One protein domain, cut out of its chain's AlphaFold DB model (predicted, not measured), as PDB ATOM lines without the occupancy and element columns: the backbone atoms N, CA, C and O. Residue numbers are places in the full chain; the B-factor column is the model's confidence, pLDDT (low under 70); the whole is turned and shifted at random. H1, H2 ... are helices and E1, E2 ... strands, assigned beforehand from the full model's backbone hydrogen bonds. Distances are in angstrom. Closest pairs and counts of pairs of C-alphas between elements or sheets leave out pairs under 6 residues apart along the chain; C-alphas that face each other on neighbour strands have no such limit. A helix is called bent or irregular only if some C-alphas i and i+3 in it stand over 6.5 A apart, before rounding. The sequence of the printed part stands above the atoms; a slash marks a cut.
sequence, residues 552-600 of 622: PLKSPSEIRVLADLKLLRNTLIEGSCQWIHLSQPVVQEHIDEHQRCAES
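AT A GLANCE: This is residues 552 to 600 of the 622 residues of an uncharacterized protein of Armillaria solidipes (UniProt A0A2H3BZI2). The model looks like a wide, open U: helices H1 and H2 are its two legs, running roughly opposite ways, and strand E1 with the links before and after it makes the crossbar. Residues 552 to 561, before H1, lead from the space between the legs to the start of H1, while most of H2 stands free. The printed part has 49 residues, with two named helices and one named strand in the order H1, E1, H2; the class is mostly helix. It is only just loose, close to extended, with a radius of gyration of the C-alphas of 14.4 A, and it is elongated, spanning 36 by 23 by 13 A.

IN THESE COORDINATES: The printed part begins at Pro 552, with its C-alpha at (-4.235, -0.937, -31.746). H1, residues 562 to 573, begins at C-alpha 562 at (-11.769, 7.797, -43.019) and is 16.3 A long from first to last C-alpha. E1 is residues 578 to 580. H2, residues 584 to 599, is 22.5 A long and ends at C-alpha 599 at (0.015, -25.874, -39.672).

HOW THE PARTS SIT: H1 and E1 have 1 pair of C-alphas within 8 A, those of Leu 572 and Gln 578, 6.3 A apart. E1 pairs with no named strand. E1 and H2 are apart, and H1 and H2 are apart. In H1 and H2 every O i to N i+4 pair is within hydrogen-bond range, and neither helix is bent.

THE WHOLE: The two C-alphas farthest apart are those of Glu 574 and Glu 599, at 38.3 A. The printed part has no cut. The links H1 to E1 and E1 to H2 are tight. Residues 583 to 589 and 591 to 600 stand free. The mean pLDDT of the printed part is 83.1, and residues 552 to 553 and 556 to 557 are under 70.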
ATOM      1  N   PRO A 552      -4.362   0.225 -30.876       63.47
ATOM      2  CA  PRO A 552      -4.235  -0.937 -31.746       63.47
ATOM      3  C   PRO A 552      -4.528  -0.518 -33.189       63.47
ATOM      4  O   PRO A 552      -5.677  -0.279 -33.568       63.47
ATOM      5  N   LEU A 553      -3.471  -0.395 -33.993       66.38
ATOM      6  CA  LEU A 553      -3.599  -0.217 -35.432       66.38
ATOM      7  C   LEU A 553      -4.217  -1.489 -36.011       66.38
ATOM      8  O   LEU A 553      -3.729  -2.598 -35.795       66.38
ATOM      9  N   LYS A 554      -5.332  -1.318 -36.718       77.38
ATOM     10  CA  LYS A 554      -6.032  -2.425 -37.368       77.38
ATOM     11  C   LYS A 554      -5.230  -2.933 -38.564       77.38
ATOM     12  O   LYS A 554      -4.457  -2.186 -39.166       77.38
ATOM     13  N   SER A 555      -5.487  -4.179 -38.962       70.19
ATOM     14  CA  SER A 555      -4.994  -4.713 -40.237       70.19
ATOM     15  C   SER A 555      -5.359  -3.758 -41.386       70.19
ATOM     16  O   SER A 555      -6.481  -3.244 -41.396       70.19
ATOM     17  N   PRO A 556      -4.505  -3.574 -42.412       68.12
ATOM     18  CA  PRO A 556      -4.847  -2.776 -43.593       68.12
ATOM     19  C   PRO A 556      -6.191  -3.160 -44.234       68.12
ATOM     20  O   PRO A 556      -6.893  -2.313 -44.776       68.12
ATOM     21  N   SER A 557      -6.593  -4.432 -44.125       59.12
ATOM     22  CA  SER A 557      -7.877  -4.940 -44.632       59.12
ATOM     23  C   SER A 557      -9.117  -4.507 -43.823       59.12
ATOM     24  O   SER A 557     -10.257  -4.636 -44.290       59.12
ATOM     25  N   GLU A 558      -8.905  -3.972 -42.623       74.81
ATOM     26  CA  GLU A 558      -9.927  -3.505 -41.682       74.81
ATOM     27  C   GLU A 558     -10.036  -1.973 -41.634       74.81
ATOM     28  O   GLU A 558     -10.999  -1.445 -41.071       74.81
ATOM     29  N   ILE A 559      -9.109  -1.254 -42.279       84.00
ATOM     30  CA  ILE A 559      -9.156   0.201 -42.460       84.00
ATOM     31  C   ILE A 559     -10.238   0.521 -43.498       84.00
ATOM     32  O   ILE A 559      -9.995   0.576 -44.701       84.00
ATOM     33  N   ARG A 560     -11.477   0.690 -43.030       77.19
ATOM     34  CA  ARG A 560     -12.646   0.977 -43.888       77.19
ATOM     35  C   ARG A 560     -13.215   2.375 -43.701       77.19
ATOM     36  O   ARG A 560     -14.076   2.791 -44.469       77.19
ATOM     37  N   VAL A 561     -12.766   3.089 -42.671       83.44
ATOM     38  CA  VAL A 561     -13.333   4.375 -42.264       83.44
ATOM     39  C   VAL A 561     -12.265   5.456 -42.368       83.44
ATOM     40  O   VAL A 561     -11.112   5.248 -41.998       83.44
ATOM     41  N   LEU A 562     -12.657   6.642 -42.839       74.69
ATOM     42  CA  LEU A 562     -11.769   7.797 -43.019       74.69
ATOM     43  C   LEU A 562     -11.004   8.181 -41.737       74.69
ATOM     44  O   LEU A 562      -9.894   8.698 -41.817       74.69
ATOM     45  N   ALA A 563     -11.579   7.918 -40.561       84.19
ATOM     46  CA  ALA A 563     -10.927   8.134 -39.273       84.19
ATOM     47  C   ALA A 563      -9.674   7.258 -39.091       84.19
ATOM     48  O   ALA A 563      -8.652   7.766 -38.640       84.19
ATOM     49  N   ASP A 564      -9.719   5.991 -39.516       85.12
ATOM     50  CA  ASP A 564      -8.588   5.060 -39.421       85.12
ATOM     51  C   ASP A 564      -7.446   5.492 -40.368       85.12
ATOM     52  O   ASP A 564      -6.276   5.456 -39.995       85.12
ATOM     53  N   LEU A 565      -7.778   5.999 -41.567       78.00
ATOM     54  CA  LEU A 565      -6.795   6.568 -42.505       78.00
ATOM     55  C   LEU A 565      -6.163   7.861 -41.982       78.00
ATOM     56  O   LEU A 565      -4.961   8.064 -42.140       78.00
ATOM     57  N   LYS A 566      -6.955   8.738 -41.354       88.38
ATOM     58  CA  LYS A 566      -6.441   9.958 -40.716       88.38
ATOM     59  C   LYS A 566      -5.526   9.624 -39.544       88.38
ATOM     60  O   LYS A 566      -4.480  10.250 -39.415       88.38
ATOM     61  N   LEU A 567      -5.885   8.623 -38.742       88.81
ATOM     62  CA  LEU A 567      -5.047   8.142 -37.649       88.81
ATOM     63  C   LEU A 567      -3.723   7.579 -38.181       88.81
ATOM     64  O   LEU A 567      -2.673   7.996 -37.711       88.81
ATOM     65  N   LEU A 568      -3.758   6.724 -39.209       85.75
ATOM     66  CA  LEU A 568      -2.554   6.185 -39.853       85.75
ATOM     67  C   LEU A 568      -1.674   7.286 -40.471       85.75
ATOM     68  O   LEU A 568      -0.453   7.248 -40.366       85.75
ATOM     69  N   ARG A 569      -2.284   8.288 -41.114       87.00
ATOM     70  CA  ARG A 569      -1.561   9.446 -41.658       87.00
ATOM     71  C   ARG A 569      -0.874  10.232 -40.546       87.00
ATOM     72  O   ARG A 569       0.296  10.563 -40.689       87.00
ATOM     73  N   ASN A 570      -1.583  10.520 -39.458       89.31
ATOM     74  CA  ASN A 570      -1.026  11.278 -38.341       89.31
ATOM     75  C   ASN A 570       0.111  10.506 -37.665       89.31
ATOM     76  O   ASN A 570       1.157  11.093 -37.433       89.31
ATOM     77  N   THR A 571      -0.020   9.191 -37.466       88.81
ATOM     78  CA  THR A 571       1.059   8.382 -36.873       88.81
ATOM     79  C   THR A 571       2.283   8.257 -37.784       88.81
ATOM     80  O   THR A 571       3.413   8.238 -37.298       88.81
ATOM     81  N   LEU A 572       2.095   8.237 -39.109       84.88
ATOM     82  CA  LEU A 572       3.200   8.311 -40.072       84.88
ATOM     83  C   LEU A 572       3.887   9.686 -40.065       84.88
ATOM     84  O   LEU A 572       5.112   9.750 -40.149       84.88
ATOM     85  N   ILE A 573       3.123  10.779 -39.954       80.88
ATOM     86  CA  ILE A 573       3.662  12.151 -39.886       80.88
ATOM     87  C   ILE A 573       4.406  12.384 -38.567       80.88
ATOM     88  O   ILE A 573       5.501  12.938 -38.567       80.88
ATOM     89  N   GLU A 574       3.836  11.933 -37.451       89.50
ATOM     90  CA  GLU A 574       4.427  12.022 -36.112       89.50
ATOM     91  C   GLU A 574       5.642  11.094 -35.947       89.50
ATOM     92  O   GLU A 574       6.360  11.176 -34.952       89.50
ATOM     93  N   GLY A 575       5.889  10.199 -36.913       87.56
ATOM     94  CA  GLY A 575       6.986   9.232 -36.879       87.56
ATOM     95  C   GLY A 575       6.801   8.113 -35.849       87.56
ATOM     96  O   GLY A 575       7.730   7.323 -35.647       87.56
ATOM     97  N   SER A 576       5.621   8.026 -35.222       86.81
ATOM     98  CA  SER A 576       5.223   6.944 -34.310       86.81
ATOM     99  C   SER A 576       4.931   5.643 -35.060       86.81
ATOM    100  O   SER A 576       5.043   4.556 -34.495       86.81
ATOM    101  N   CYS A 577       4.643   5.738 -36.359       85.25
ATOM    102  CA  CYS A 577       4.625   4.615 -37.276       85.25
ATOM    103  C   CYS A 577       5.681   4.796 -38.374       85.25
ATOM    104  O   CYS A 577       5.811   5.876 -38.946       85.25
ATOM    105  N   GLN A 578       6.444   3.741 -38.671       80.69
ATOM    106  CA  GLN A 578       7.489   3.766 -39.693       80.69
ATOM    107  C   GLN A 578       7.391   2.515 -40.565       80.69
ATOM    108  O   GLN A 578       7.134   1.415 -40.084       80.69
ATOM    109  N   TRP A 579       7.615   2.688 -41.866       78.31
ATOM    110  CA  TRP A 579       7.793   1.563 -42.776       78.31
ATOM    111  C   TRP A 579       9.228   1.073 -42.644       78.31
ATOM    112  O   TRP A 579      10.163   1.790 -43.005       78.31
ATOM    113  N   ILE A 580       9.405  -0.131 -42.108       82.38
ATOM    114  CA  ILE A 580      10.725  -0.736 -41.954       82.38
ATOM    115  C   ILE A 580      10.954  -1.677 -43.133       82.38
ATOM    116  O   ILE A 580      10.107  -2.496 -43.492       82.38
ATOM    117  N   HIS A 581      12.113  -1.540 -43.772       74.06
ATOM    118  CA  HIS A 581      12.533  -2.495 -44.783       74.06
ATOM    119  C   HIS A 581      12.964  -3.783 -44.080       74.06
ATOM    120  O   HIS A 581      14.038  -3.839 -43.479       74.06
ATOM    121  N   LEU A 582      12.146  -4.830 -44.174       87.06
ATOM    122  CA  LEU A 582      12.524  -6.136 -43.654       87.06
ATOM    123  C   LEU A 582      13.689  -6.697 -44.475       87.06
ATOM    124  O   LEU A 582      13.674  -6.692 -45.708       87.06
ATOM    125  N   SER A 583      14.730  -7.167 -43.793       85.19
ATOM    126  CA  SER A 583      15.795  -7.907 -44.465       85.19
ATOM    127  C   SER A 583      15.250  -9.243 -44.985       85.19
ATOM    128  O   SER A 583      14.299  -9.792 -44.432       85.19
ATOM    129  N   GLN A 584      15.851  -9.785 -46.046       82.12
ATOM    130  CA  GLN A 584      15.439 -11.068 -46.627       82.12
ATOM    131  C   GLN A 584      15.269 -12.212 -45.598       82.12
ATOM    132  O   GLN A 584      14.267 -12.918 -45.702       82.12
ATOM    133  N   PRO A 585      16.157 -12.402 -44.595       90.94
ATOM    134  CA  PRO A 585      15.935 -13.429 -43.575       90.94
ATOM    135  C   PRO A 585      14.716 -13.147 -42.686       90.94
ATOM    136  O   PRO A 585      14.013 -14.087 -42.344       90.94
ATOM    137  N   VAL A 586      14.409 -11.882 -42.382       87.75
ATOM    138  CA  VAL A 586      13.226 -11.512 -41.578       87.75
ATOM    139  C   VAL A 586      11.931 -11.730 -42.367       87.75
ATOM    140  O   VAL A 586      10.940 -12.211 -41.826       87.75
ATOM    141  N   VAL A 587      11.942 -11.453 -43.676       86.62
ATOM    142  CA  VAL A 587      10.814 -11.803 -44.558       86.62
ATOM    143  C   VAL A 587      10.589 -13.316 -44.569       86.62
ATOM    144  O   VAL A 587       9.445 -13.758 -44.486       86.62
ATOM    145  N   GLN A 588      11.662 -14.109 -44.648       88.38
ATOM    146  CA  GLN A 588      11.560 -15.567 -44.625       88.38
ATOM    147  C   GLN A 588      11.034 -16.080 -43.279       88.38
ATOM    148  O   GLN A 588      10.160 -16.938 -43.268       88.38
ATOM    149  N   GLU A 589      11.493 -15.513 -42.162       93.00
ATOM    150  CA  GLU A 589      11.005 -15.854 -40.823       93.00
ATOM    151  C   GLU A 589       9.499 -15.593 -40.677       93.00
ATOM    152  O   GLU A 589       8.779 -16.457 -40.186       93.00
ATOM    153  N   HIS A 590       8.995 -14.466 -41.188       81.56
ATOM    154  CA  HIS A 590       7.557 -14.186 -41.194       81.56
ATOM    155  C   HIS A 590       6.752 -15.125 -42.095       81.56
ATOM    156  O   HIS A 590       5.626 -15.489 -41.751       81.56
ATOM    157  N   ILE A 591       7.302 -15.527 -43.244       85.25
ATOM    158  CA  ILE A 591       6.673 -16.538 -44.105       85.25
ATOM    159  C   ILE A 591       6.594 -17.872 -43.357       85.25
ATOM    160  O   ILE A 591       5.530 -18.490 -43.323       85.25
ATOM    161  N   ASP A 592       7.691 -18.283 -42.723       92.62
ATOM    162  CA  ASP A 592       7.778 -19.532 -41.971       92.62
ATOM    163  C   ASP A 592       6.863 -19.510 -40.735       92.62
ATOM    164  O   ASP A 592       6.246 -20.522 -40.405       92.62
ATOM    165  N   GLU A 593       6.724 -18.364 -40.067       92.94
ATOM    166  CA  GLU A 593       5.796 -18.163 -38.952       92.94
ATOM    167  C   GLU A 593       4.336 -18.244 -39.408       92.94
ATOM    168  O   GLU A 593       3.556 -18.997 -38.825       92.94
ATOM    169  N   HIS A 594       3.973 -17.576 -40.508       80.00
ATOM    170  CA  HIS A 594       2.641 -17.708 -41.104       80.00
ATOM    171  C   HIS A 594       2.329 -19.153 -41.510       80.00
ATOM    172  O   HIS A 594       1.211 -19.630 -41.296       80.00
ATOM    173  N   GLN A 595       3.313 -19.860 -42.071       88.56
ATOM    174  CA  GLN A 595       3.202 -21.271 -42.431       88.56
ATOM    175  C   GLN A 595       2.988 -22.139 -41.180       88.56
ATOM    176  O   GLN A 595       2.092 -22.981 -41.157       88.56
ATOM    177  N   ARG A 596       3.744 -21.882 -40.106       92.31
ATOM    178  CA  ARG A 596       3.644 -22.595 -38.824       92.31
ATOM    179  C   ARG A 596       2.300 -22.359 -38.132       92.31
ATOM    180  O   ARG A 596       1.716 -23.313 -37.624       92.31
ATOM    181  N   CYS A 597       1.775 -21.133 -38.161       86.25
ATOM    182  CA  CYS A 597       0.424 -20.813 -37.683       86.25
ATOM    183  C   CYS A 597      -0.665 -21.507 -38.518       86.25
ATOM    184  O   CYS A 597      -1.680 -21.947 -37.981       86.25
ATOM    185  N   ALA A 598      -0.458 -21.653 -39.831       82.38
ATOM    186  CA  ALA A 598      -1.374 -22.408 -40.685       82.38
ATOM    187  C   ALA A 598      -1.345 -23.918 -40.376       82.38
ATOM    188  O   ALA A 598      -2.385 -24.578 -40.432       82.38
ATOM    189  N   GLU A 599      -0.176 -24.464 -40.031       91.25
ATOM    190  CA  GLU A 599       0.015 -25.874 -39.672       91.25
ATOM    191  C   GLU A 599      -0.478 -26.211 -38.256       91.25
ATOM    192  O   GLU A 599      -0.997 -27.307 -38.040       91.25
ATOM    193  N   SER A 600      -0.388 -25.277 -37.302       91.38
ATOM    194  CA  SER A 600      -0.859 -25.464 -35.920       91.38
ATOM    195  C   SER A 600      -2.387 -25.462 -35.779       91.38
ATOM    196  O   SER A 600      -2.912 -25.770 -34.708       91.38
TER     197      SER A 600